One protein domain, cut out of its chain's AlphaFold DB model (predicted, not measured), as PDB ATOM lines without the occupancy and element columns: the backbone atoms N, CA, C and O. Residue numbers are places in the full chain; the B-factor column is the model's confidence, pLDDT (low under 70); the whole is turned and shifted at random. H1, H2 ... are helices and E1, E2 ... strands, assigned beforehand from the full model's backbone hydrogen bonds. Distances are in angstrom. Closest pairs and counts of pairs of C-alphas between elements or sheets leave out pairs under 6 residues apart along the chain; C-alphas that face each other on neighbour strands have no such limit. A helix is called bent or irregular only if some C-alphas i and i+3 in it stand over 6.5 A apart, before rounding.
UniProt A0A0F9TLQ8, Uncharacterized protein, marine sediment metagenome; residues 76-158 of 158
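What this domain is: This is residues 76 to 158 of the 158 residues of an uncharacterized protein of marine sediment metagenome (UniProt A0A0F9TLQ8). The model is a long, loose frame: the long helix H2 makes one long side, and the strand E1 followed by the short helix H1 makes the other, with the strand E2 paired to E1. The small hairpin of E3 and E4 closes one end of the frame, H3 lies beyond it, and a long loop leads from H1 back to E2. The printed part has 83 residues with three named helices and four named strands, in the order E1, H1, E2, H2, E3, E4, H3, and its class is mixed, helices and strands; each of its two sheets, E1 - E2 and E3 - E4, is an antiparallel pair. The whole is loose, with a radius of gyration of the C-alphas of 15.0 A, and elongated, spanning 47 by 28 by 18 A.

How they stand to each other: E1, residues 83 to 87, and E2, residues 108 to 111, are antiparallel neighbours at 148 degrees, with N 84 and O 111 at 2.8 A and N 86 and O 109 at 2.9 A, within hydrogen-bond range. H2, residues 113 to 128, comes closest to E1 at the C-alphas of Arg 83 and Pro 113, 6.0 A apart. H1, residues 88 to 94, and H2 are close but not clearly touching: their closest C-alphas, those of Met 94 and Lys 127, are 7.5 A apart. They run the same way at a shallow tilt of 17 degrees. E3, residues 132 to 134, has its C-alpha 132 at 4.9 A from that of Met 94, the closest pair of E3 and H1. E3 and E4, residues 139 to 141, form a hairpin, antiparallel at 152 degrees, with N 134 and O 139 at 2.8 A, within hydrogen-bond range. Residues 95 to 96 pair with residues 133 to 134 of E3, parallel. H3, residues 151 to 156, is apart from H1, H2 and E3. In H2 every O i to N i+4 pair is within hydrogen-bond range; in H1 it is 0 of 3, with 3 of 4 O i to N i+3 pairs, and in H3 0 of 2, with 2 of 3.

Where its parts are: E1 begins at C-alpha 83, (130.266, -41.484, 81.622), and is 13.0 A long. E2 measures 9.8 A. H2 runs 22.4 A, from C-alpha 113 at (129.831, -41.112, 75.612) to C-alpha 128. H1, 11.0 A, is irregular: C-alphas 90 and 93 are 7.4 A apart. E3 measures 6.2 A and E4 6.5 A. H3, 10.2 A, ends at C-alpha 156, (169.064, -39.665, 64.229); it is neither bent nor irregular, but only just, with C-alphas 152 and 155 at 6.3 A.

The domain as a whole: The C-alphas farthest apart, those of Glu 80 and Lys 156, are 47.7 A apart. The printed part has no cut, and residue 158 is the chain's last. The link from H1 to E2, 13 residues, is long. Mean pLDDT of the printed part is 79.2; residues 99 to 106, 136, 151 and 154 to 158 are under 70.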
ATOM      1  N   CYS A  76     135.561 -32.377  77.462       89.19
ATOM      2  CA  CYS A  76     134.595 -31.288  77.278       89.19
ATOM      3  C   CYS A  76     134.158 -30.612  78.577       89.19
ATOM      4  O   CYS A  76     133.260 -29.774  78.555       89.19
ATOM      5  N   ASN A  77     134.709 -31.019  79.723       85.94
ATOM      6  CA  ASN A  77     134.394 -30.489  81.054       85.94
ATOM      7  C   ASN A  77     132.917 -30.576  81.484       85.94
ATOM      8  O   ASN A  77     132.561 -30.125  82.568       85.94
ATOM      9  N   SER A  78     132.038 -31.201  80.692       86.62
ATOM     10  CA  SER A  78     130.615 -31.347  81.021       86.62
ATOM     11  C   SER A  78     130.414 -32.171  82.291       86.62
ATOM     12  O   SER A  78     131.059 -33.205  82.445       86.62
ATOM     13  N   PHE A  79     129.447 -31.802  83.141       83.19
ATOM     14  CA  PHE A  79     129.051 -32.506  84.381       83.19
ATOM     15  C   PHE A  79     127.787 -33.377  84.225       83.19
ATOM     16  O   PHE A  79     127.522 -34.272  85.034       83.19
ATOM     17  N   GLU A  80     127.014 -33.137  83.166       74.94
ATOM     18  CA  GLU A  80     125.617 -33.584  83.054       74.94
ATOM     19  C   GLU A  80     125.462 -34.961  82.408       74.94
ATOM     20  O   GLU A  80     124.534 -35.716  82.716       74.94
ATOM     21  N   LYS A  81     126.395 -35.306  81.522       77.12
ATOM     22  CA  LYS A  81     126.309 -36.499  80.685       77.12
ATOM     23  C   LYS A  81     126.654 -37.775  81.454       77.12
ATOM     24  O   LYS A  81     127.340 -37.757  82.484       77.12
ATOM     25  N   ASP A  82     126.175 -38.903  80.936       77.38
ATOM     26  CA  ASP A  82     126.659 -40.216  81.364       77.38
ATOM     27  C   ASP A  82     128.166 -40.328  81.104       77.38
ATOM     28  O   ASP A  82     128.772 -39.441  80.498       77.38
ATOM     29  N   ARG A  83     128.805 -41.363  81.650       77.88
ATOM     30  CA  ARG A  83     130.266 -41.484  81.622       77.88
ATOM     31  C   ARG A  83     130.714 -42.859  81.184       77.88
ATOM     32  O   ARG A  83     130.030 -43.839  81.477       77.88
ATOM     33  N   VAL A  84     131.867 -42.896  80.533       83.12
ATOM     34  CA  VAL A  84     132.628 -44.083  80.156       83.12
ATOM     35  C   VAL A  84     134.039 -43.919  80.707       83.12
ATOM     36  O   VAL A  84     134.607 -42.829  80.641       83.12
ATOM     37  N   PHE A  85     134.574 -44.985  81.289       83.12
ATOM     38  CA  PHE A  85     135.955 -45.027  81.749       83.12
ATOM     39  C   PHE A  85     136.886 -45.225  80.556       83.12
ATOM     40  O   PHE A  85     136.711 -46.190  79.811       83.12
ATOM     41  N   PHE A  86     137.843 -44.322  80.384       84.50
ATOM     42  CA  PHE A  86     138.862 -44.396  79.351       84.50
ATOM     43  C   PHE A  86     140.224 -44.675  80.002       84.50
ATOM     44  O   PHE A  86     140.544 -44.078  81.028       84.50
ATOM     45  N   ASN A  87     141.009 -45.583  79.417       85.19
ATOM     46  CA  ASN A  87     142.354 -45.933  79.879       85.19
ATOM     47  C   ASN A  87     143.382 -45.559  78.802       85.19
ATOM     48  O   ASN A  87     143.257 -45.992  77.657       85.19
ATOM     49  N   GLU A  88     144.393 -44.777  79.179       79.81
ATOM     50  CA  GLU A  88     145.464 -44.323  78.291       79.81
ATOM     51  C   GLU A  88     146.286 -45.466  77.672       79.81
ATOM     52  O   GLU A  88     146.831 -45.299  76.585       79.81
ATOM     53  N   GLU A  89     146.319 -46.657  78.275       79.94
ATOM     54  CA  GLU A  89     146.988 -47.839  77.694       79.94
ATOM     55  C   GLU A  89     146.450 -48.205  76.315       79.94
ATOM     56  O   GLU A  89     147.156 -48.792  75.494       79.94
ATOM     57  N   VAL A  90     145.206 -47.816  76.025       79.62
ATOM     58  CA  VAL A  90     144.603 -47.982  74.703       79.62
ATOM     59  C   VAL A  90     145.388 -47.216  73.632       79.62
ATOM     60  O   VAL A  90     145.250 -47.539  72.464       79.62
ATOM     61  N   TYR A  91     146.242 -46.252  73.980       78.31
ATOM     62  CA  TYR A  91     147.111 -45.568  73.022       78.31
ATOM     63  C   TYR A  91     148.494 -46.206  72.868       78.31
ATOM     64  O   TYR A  91     149.190 -45.860  71.921       78.31
ATOM     65  N   TYR A  92     148.932 -47.108  73.754       80.62
ATOM     66  CA  TYR A  92     150.354 -47.479  73.853       80.62
ATOM     67  C   TYR A  92     150.932 -48.096  72.576       80.62
ATOM     68  O   TYR A  92     152.093 -47.857  72.262       80.62
ATOM     69  N   PHE A  93     150.133 -48.822  71.788       77.81
ATOM     70  CA  PHE A  93     150.594 -49.357  70.498       77.81
ATOM     71  C   PHE A  93     150.938 -48.262  69.473       77.81
ATOM     72  O   PHE A  93     151.582 -48.550  68.470       77.81
ATOM     73  N   MET A  94     150.497 -47.022  69.698       83.56
ATOM     74  CA  MET A  94     150.832 -45.873  68.861       83.56
ATOM     75  C   MET A  94     152.090 -45.141  69.316       83.56
ATOM     76  O   MET A  94     152.556 -44.263  68.598       83.56
ATOM     77  N   TYR A  95     152.613 -45.434  70.505       81.75
ATOM     78  CA  TYR A  95     153.736 -44.690  71.060       81.75
ATOM     79  C   TYR A  95     155.057 -45.137  70.435       81.75
ATOM     80  O   TYR A  95     155.312 -46.335  70.273       81.75
ATOM     81  N   TYR A  96     155.912 -44.163  70.128       76.44
ATOM     82  CA  TYR A  96     157.285 -44.392  69.712       76.44
ATOM     83  C   TYR A  96     158.287 -43.553  70.534       76.44
ATOM     84  O   TYR A  96     158.079 -42.344  70.669       76.44
ATOM     85  N   PRO A  97     159.374 -44.171  71.044       75.25
ATOM     86  CA  PRO A  97     159.535 -45.622  71.211       75.25
ATOM     87  C   PRO A  97     158.402 -46.238  72.065       75.25
ATOM     88  O   PRO A  97     157.695 -45.511  72.768       75.25
ATOM     89  N   PRO A  98     158.173 -47.566  71.992       74.44
ATOM     90  CA  PRO A  98     157.169 -48.220  72.826       74.44
ATOM     91  C   PRO A  98     157.446 -47.960  74.311       74.44
ATOM     92  O   PRO A  98     158.543 -48.237  74.797       74.44
ATOM     93  N   VAL A  99     156.456 -47.437  75.033       68.81
ATOM     94  CA  VAL A  99     156.590 -47.134  76.465       68.81
ATOM     95  C   VAL A  99     156.599 -48.441  77.254       68.81
ATOM     96  O   VAL A  99     155.717 -49.282  77.066       68.81
ATOM     97  N   SER A 100     157.568 -48.630  78.155       67.75
ATOM     98  CA  SER A 100     157.504 -49.752  79.095       67.75
ATOM     99  C   SER A 100     156.457 -49.473  80.174       67.75
ATOM    100  O   SER A 100     156.328 -48.355  80.676       67.75
ATOM    101  N   THR A 101     155.733 -50.510  80.590       58.62
ATOM    102  CA  THR A 101     154.730 -50.413  81.666       58.62
ATOM    103  C   THR A 101     155.324 -49.960  83.004       58.62
ATOM    104  O   THR A 101     154.602 -49.439  83.844       58.62
ATOM    105  N   SER A 102     156.638 -50.114  83.197       62.12
ATOM    106  CA  SER A 102     157.368 -49.642  84.380       62.12
ATOM    107  C   SER A 102     157.676 -48.141  84.382       62.12
ATOM    108  O   SER A 102     157.981 -47.600  85.440       62.12
ATOM    109  N   VAL A 103     157.637 -47.471  83.224       63.84
ATOM    110  CA  VAL A 103     158.038 -46.057  83.089       63.84
ATOM    111  C   VAL A 103     156.849 -45.110  83.232       63.84
ATOM    112  O   VAL A 103     157.028 -43.956  83.615       63.84
ATOM    113  N   ARG A 104     155.626 -45.575  82.957       65.56
ATOM    114  CA  ARG A 104     154.436 -44.723  83.008       65.56
ATOM    115  C   ARG A 104     153.249 -45.458  83.609       65.56
ATOM    116  O   ARG A 104     152.738 -46.408  83.019       65.56
ATOM    117  N   GLU A 105     152.788 -44.970  84.760       66.06
ATOM    118  CA  GLU A 105     151.526 -45.424  85.333       66.06
ATOM    119  C   GLU A 105     150.376 -45.039  84.391       66.06
ATOM    120  O   GLU A 105     150.260 -43.868  83.999       66.06
ATOM    121  N   PRO A 106     149.543 -46.008  83.986       67.81
ATOM    122  CA  PRO A 106     148.468 -45.760  83.049       67.81
ATOM    123  C   PRO A 106     147.430 -44.837  83.674       67.81
ATOM    124  O   PRO A 106     146.812 -45.146  84.696       67.81
ATOM    125  N   ARG A 107     147.222 -43.687  83.036       76.50
ATOM    126  CA  ARG A 107     146.195 -42.750  83.471       76.50
ATOM    127  C   ARG A 107     144.840 -43.222  82.985       76.50
ATOM    128  O   ARG A 107     144.669 -43.727  81.874       76.50
ATOM    129  N   THR A 108     143.856 -43.034  83.841       78.19
ATOM    130  CA  THR A 108     142.475 -43.364  83.547       78.19
ATOM    131  C   THR A 108     141.607 -42.180  83.895       78.19
ATOM    132  O   THR A 108     141.849 -41.488  84.876       78.19
ATOM    133  N   TRP A 109     140.612 -41.906  83.070       83.69
ATOM    134  CA  TRP A 109     139.754 -40.750  83.279       83.69
ATOM    135  C   TRP A 109     138.370 -41.001  82.711       83.69
ATOM    136  O   TRP A 109     138.106 -41.960  81.978       83.69
ATOM    137  N   TRP A 110     137.452 -40.114  83.068       85.38
ATOM    138  CA  TRP A 110     136.068 -40.211  82.645       85.38
ATOM    139  C   TRP A 110     135.807 -39.352  81.415       85.38
ATOM    140  O   TRP A 110     136.090 -38.156  81.394       85.38
ATOM    141  N   LEU A 111     135.176 -39.947  80.406       87.44
ATOM    142  CA  LEU A 111     134.668 -39.243  79.231       87.44
ATOM    143  C   LEU A 111     133.148 -39.341  79.178       87.44
ATOM    144  O   LEU A 111     132.562 -40.327  79.627       87.44
ATOM    145  N   CYS A 112     132.478 -38.330  78.626       88.81
ATOM    146  CA  CYS A 112     131.096 -38.518  78.199       88.81
ATOM    147  C   CYS A 112     131.053 -39.448  76.971       88.81
ATOM    148  O   CYS A 112     132.046 -39.513  76.246       88.81
ATOM    149  N   PRO A 113     129.948 -40.181  76.730       87.56
ATOM    150  CA  PRO A 113     129.831 -41.112  75.612       87.56
ATOM    151  C   PRO A 113     130.258 -40.527  74.266       87.56
ATOM    152  O   PRO A 113     130.917 -41.211  73.498       87.56
ATOM    153  N   GLU A 114     129.935 -39.262  74.007       90.88
ATOM    154  CA  GLU A 114     130.273 -38.577  72.759       90.88
ATOM    155  C   GLU A 114     131.778 -38.306  72.650       90.88
ATOM    156  O   GLU A 114     132.372 -38.581  71.613       90.88
ATOM    157  N   CYS A 115     132.422 -37.838  73.726       91.75
ATOM    158  CA  CYS A 115     133.874 -37.655  73.741       91.75
ATOM    159  C   CYS A 115     134.606 -38.996  73.648       91.75
ATOM    160  O   CYS A 115     135.574 -39.108  72.907       91.75
ATOM    161  N   TYR A 116     134.119 -40.029  74.344       90.38
ATOM    162  CA  TYR A 116     134.660 -41.383  74.227       90.38
ATOM    163  C   TYR A 116     134.576 -41.884  72.782       90.38
ATOM    164  O   TYR A 116     135.577 -42.338  72.240       90.38
ATOM    165  N   GLN A 117     133.408 -41.759  72.149       91.38
ATOM    166  CA  GLN A 117     133.200 -42.162  70.761       91.38
ATOM    167  C   GLN A 117     134.167 -41.430  69.821       91.38
ATOM    168  O   GLN A 117     134.892 -42.085  69.078       91.38
ATOM    169  N   ASN A 118     134.262 -40.101  69.937       93.00
ATOM    170  CA  ASN A 118     135.194 -39.290  69.152       93.00
ATOM    171  C   ASN A 118     136.656 -39.738  69.340       93.00
ATOM    172  O   ASN A 118     137.403 -39.888  68.379       93.00
ATOM    173  N   ARG A 119     137.072 -40.022  70.583       90.25
ATOM    174  CA  ARG A 119     138.420 -40.533  70.874       90.25
ATOM    175  C   ARG A 119     138.688 -41.883  70.214       90.25
ATOM    176  O   ARG A 119     139.781 -42.083  69.693       90.25
ATOM    177  N   ILE A 120     137.722 -42.802  70.242       90.56
ATOM    178  CA  ILE A 120     137.849 -44.109  69.588       90.56
ATOM    179  C   ILE A 120     137.912 -43.954  68.064       90.56
ATOM    180  O   ILE A 120     138.729 -44.607  67.428       90.56
ATOM    181  N   GLU A 121     137.115 -43.069  67.473       92.50
ATOM    182  CA  GLU A 121     137.147 -42.809  66.029       92.50
ATOM    183  C   GLU A 121     138.501 -42.249  65.575       92.50
ATOM    184  O   GLU A 121     139.084 -42.750  64.613       92.50
ATOM    185  N   ILE A 122     139.053 -41.282  66.315       89.50
ATOM    186  CA  ILE A 122     140.403 -40.749  66.075       89.50
ATOM    187  C   ILE A 122     141.458 -41.855  66.211       89.50
ATOM    188  O   ILE A 122     142.365 -41.956  65.390       89.50
ATOM    189  N   LEU A 123     141.333 -42.712  67.224       88.06
ATOM    190  CA  LEU A 123     142.229 -43.846  67.437       88.06
ATOM    191  C   LEU A 123     142.222 -44.838  66.275       88.06
ATOM    192  O   LEU A 123     143.281 -45.271  65.826       88.06
ATOM    193  N   GLU A 124     141.041 -45.214  65.796       90.00
ATOM    194  CA  GLU A 124     140.909 -46.129  64.665       90.00
ATOM    195  C   GLU A 124     141.439 -45.500  63.372       90.00
ATOM    196  O   GLU A 124     142.125 -46.173  62.599       90.00
ATOM    197  N   LEU A 125     141.220 -44.195  63.173       90.38
ATOM    198  CA  LEU A 125     141.848 -43.449  62.083       90.38
ATOM    199  C   LEU A 125     143.376 -43.513  62.186       90.38
ATOM    200  O   LEU A 125     144.048 -43.862  61.219       90.38
ATOM    201  N   TYR A 126     143.936 -43.234  63.362       87.56
ATOM    202  CA  TYR A 126     145.379 -43.260  63.566       87.56
ATOM    203  C   TYR A 126     145.997 -44.642  63.358       87.56
ATOM    204  O   TYR A 126     147.057 -44.742  62.740       87.56
ATOM    205  N   LYS A 127     145.323 -45.714  63.790       85.44
ATOM    206  CA  LYS A 127     145.733 -47.092  63.480       85.44
ATOM    207  C   LYS A 127     145.763 -47.349  61.979       85.44
ATOM    208  O   LYS A 127     146.743 -47.891  61.471       85.44
ATOM    209  N   LYS A 128     144.687 -46.978  61.279       87.88
ATOM    210  CA  LYS A 128     144.535 -47.204  59.839       87.88
ATOM    211  C   LYS A 128     145.617 -46.475  59.041       87.88
ATOM    212  O   LYS A 128     146.258 -47.080  58.186       87.88
ATOM    213  N   GLU A 129     145.836 -45.206  59.360       86.44
ATOM    214  CA  GLU A 129     146.778 -44.326  58.662       86.44
ATOM    215  C   GLU A 129     148.223 -44.450  59.195       86.44
ATOM    216  O   GLU A 129     149.125 -43.770  58.714       86.44
ATOM    217  N   LYS A 130     148.466 -45.337  60.173       84.00
ATOM    218  CA  LYS A 130     149.778 -45.575  60.804       84.00
ATOM    219  C   LYS A 130     150.415 -44.292  61.358       84.00
ATOM    220  O   LYS A 130     151.604 -44.040  61.153       84.00
ATOM    221  N   TYR A 131     149.624 -43.491  62.067       87.38
ATOM    222  CA  TYR A 131     150.142 -42.385  62.869       87.38
ATOM    223  C   TYR A 131     150.821 -42.916  64.129       87.38
ATOM    224  O   TYR A 131     150.276 -43.779  64.820       87.38
ATOM    225  N   TYR A 132     151.979 -42.346  64.451       83.88
ATOM    226  CA  TYR A 132     152.714 -42.644  65.674       83.88
ATOM    227  C   TYR A 132     152.799 -41.391  66.543       83.88
ATOM    228  O   TYR A 132     152.971 -40.283  66.035       83.88
ATOM    229  N   TYR A 133     152.650 -41.582  67.852       82.19
ATOM    230  CA  TYR A 133     152.844 -40.561  68.872       82.19
ATOM    231  C   TYR A 133     154.273 -40.644  69.409       82.19
ATOM    232  O   TYR A 133     154.655 -41.625  70.047       82.19
ATOM    233  N   PHE A 134     155.060 -39.611  69.154       77.56
ATOM    234  CA  PHE A 134     156.449 -39.498  69.571       77.56
ATOM    235  C   PHE A 134     156.489 -38.858  70.953       77.56
ATOM    236  O   PHE A 134     156.371 -37.642  71.087       77.56
ATOM    237  N   HIS A 135     156.606 -39.674  72.000       72.00
ATOM    238  CA  HIS A 135     156.406 -39.188  73.370       72.00
ATOM    239  C   HIS A 135     157.470 -38.176  73.815       72.00
ATOM    240  O   HIS A 135     157.187 -37.339  74.664       72.00
ATOM    241  N   GLU A 136     158.685 -38.260  73.263       69.31
ATOM    242  CA  GLU A 136     159.794 -37.360  73.599       69.31
ATOM    243  C   GLU A 136     159.510 -35.923  73.154       69.31
ATOM    244  O   GLU A 136     159.917 -34.978  73.821       69.31
ATOM    245  N   THR A 137     158.762 -35.760  72.061       71.44
ATOM    246  CA  THR A 137     158.438 -34.452  71.474       71.44
ATOM    247  C   THR A 137     156.962 -34.085  71.584       71.44
ATOM    248  O   THR A 137     156.577 -32.964  71.267       71.44
ATOM    249  N   GLY A 138     156.115 -35.013  72.032       72.88
ATOM    250  CA  GLY A 138     154.670 -34.829  72.137       72.88
ATOM    251  C   GLY A 138     153.953 -34.714  70.788       72.88
ATOM    252  O   GLY A 138     152.810 -34.259  70.753       72.88
ATOM    253  N   MET A 139     154.599 -35.103  69.683       76.06
ATOM    254  CA  MET A 139     154.068 -34.947  68.325       76.06
ATOM    255  C   MET A 139     153.392 -36.223  67.811       76.06
ATOM    256  O   MET A 139     153.852 -37.330  68.078       76.06
ATOM    257  N   THR A 140     152.339 -36.071  67.002       82.62
ATOM    258  CA  THR A 140     151.712 -37.172  66.249       82.62
ATOM    259  C   THR A 140     151.950 -36.963  64.758       82.62
ATOM    260  O   THR A 140     151.539 -35.935  64.224       82.62
ATOM    261  N   ALA A 141     152.578 -37.920  64.073       82.75
ATOM    262  CA  ALA A 141     152.812 -37.852  62.627       82.75
ATOM    263  C   ALA A 141     152.947 -39.250  62.003       82.75
ATOM    264  O   ALA A 141     153.241 -40.232  62.694       82.75
ATOM    265  N   THR A 142     152.733 -39.355  60.692       84.12
ATOM    266  CA  THR A 142     153.152 -40.536  59.926       84.12
ATOM    267  C   THR A 142     154.657 -40.481  59.654       84.12
ATOM    268  O   THR A 142     155.279 -39.420  59.704       84.12
ATOM    269  N   LEU A 143     155.264 -41.627  59.335       77.12
ATOM    270  CA  LEU A 143     156.674 -41.668  58.928       77.12
ATOM    271  C   LEU A 143     156.938 -40.805  57.689       77.12
ATOM    272  O   LEU A 143     157.905 -40.049  57.665       77.12
ATOM    273  N   ASP A 144     156.036 -40.863  56.709       83.31
ATOM    274  CA  ASP A 144     156.150 -40.098  55.468       83.31
ATOM    275  C   ASP A 144     156.083 -38.584  55.725       83.31
ATOM    276  O   ASP A 144     156.874 -37.835  55.157       83.31
ATOM    277  N   GLN A 145     155.207 -38.129  56.632       84.94
ATOM    278  CA  GLN A 145     155.127 -36.718  57.044       84.94
ATOM    279  C   GLN A 145     156.417 -36.221  57.706       84.94
ATOM    280  O   GLN A 145     156.742 -35.041  57.604       84.94
ATOM    281  N   LEU A 146     157.157 -37.115  58.360       75.38
ATOM    282  CA  LEU A 146     158.451 -36.816  58.971       75.38
ATOM    283  C   LEU A 146     159.630 -37.012  58.001       75.38
ATOM    284  O   LEU A 146     160.778 -36.838  58.398       75.38
ATOM    285  N   GLY A 147     159.383 -37.404  56.745       81.06
ATOM    286  CA  GLY A 147     160.443 -37.742  55.789       81.06
ATOM    287  C   GLY A 147     161.244 -38.994  56.175       81.06
ATOM    288  O   GLY A 147     162.367 -39.192  55.707       81.06
ATOM    289  N   LEU A 148     160.687 -39.847  57.036       75.00
ATOM    290  CA  LEU A 148     161.332 -41.042  57.567       75.00
ATOM    291  C   LEU A 148     160.894 -42.288  56.803       75.00
ATOM    292  O   LEU A 148     159.718 -42.500  56.542       75.00
ATOM    293  N   LYS A 149     161.840 -43.188  56.519       78.69
ATOM    294  CA  LYS A 149     161.523 -44.507  55.938       78.69
ATOM    295  C   LYS A 149     161.214 -45.560  57.001       78.69
ATOM    296  O   LYS A 149     160.511 -46.530  56.722       78.69
ATOM    297  N   LYS A 150     161.797 -45.432  58.198       77.38
ATOM    298  CA  LYS A 150     161.646 -46.373  59.317       77.38
ATOM    299  C   LYS A 150     161.659 -45.601  60.635       77.38
ATOM    300  O   LYS A 150     162.434 -44.665  60.784       77.38
ATOM    301  N   LEU A 151     160.874 -46.052  61.616       69.62
ATOM    302  CA  LEU A 151     160.781 -45.425  62.948       69.62
ATOM    303  C   LEU A 151     162.151 -45.214  63.619       69.62
ATOM    304  O   LEU A 151     162.411 -44.154  64.172       69.62
ATOM    305  N   LYS A 152     163.064 -46.185  63.478       72.06
ATOM    306  CA  LYS A 152     164.431 -46.135  64.035       72.06
ATOM    307  C   LYS A 152     165.304 -44.980  63.536       72.06
ATOM    308  O   LYS A 152     166.378 -44.761  64.086       72.06
ATOM    309  N   ASP A 153     164.904 -44.315  62.457       71.94
ATOM    310  CA  ASP A 153     165.647 -43.186  61.906       71.94
ATOM    311  C   ASP A 153     165.286 -41.863  62.612       71.94
ATOM    312  O   ASP A 153     166.022 -40.895  62.459       71.94
ATOM    313  N   TYR A 154     164.237 -41.839  63.449       69.38
ATOM    314  CA  TYR A 154     163.866 -40.676  64.265       69.38
ATOM    315  C   TYR A 154     164.955 -40.296  65.277       69.38
ATOM    316  O   TYR A 154     165.333 -39.138  65.351       69.38
ATOM    317  N   ASN A 155     165.563 -41.273  65.960       65.31
ATOM    318  CA  ASN A 155     166.648 -41.039  66.932       65.31
ATOM    319  C   ASN A 155     167.942 -40.479  66.301       65.31
ATOM    320  O   ASN A 155     168.948 -40.320  66.988       65.31
ATOM    321  N   LYS A 156     167.959 -40.274  64.978       63.62
ATOM    322  CA  LYS A 156     169.064 -39.665  64.229       63.62
ATOM    323  C   LYS A 156     168.747 -38.236  63.783       63.62
ATOM    324  O   LYS A 156     169.615 -37.609  63.180       63.62
ATOM    325  N   PHE A 157     167.524 -37.753  64.015       54.00
ATOM    326  CA  PHE A 157     167.209 -36.339  63.871       54.00
ATOM    327  C   PHE A 157     167.811 -35.593  65.070       54.00
ATOM    328  O   PHE A 157     167.620 -36.051  66.198       54.00
ATOM    329  N   PRO A 158     168.599 -34.532  64.828       52.59
ATOM    330  CA  PRO A 158     169.179 -33.717  65.890       52.59
ATOM    331  C   PRO A 158     168.118 -32.966  66.697       52.59
ATOM    332  O   PRO A 158     167.054 -32.635  66.122       52.59
TER     333      PRO A 158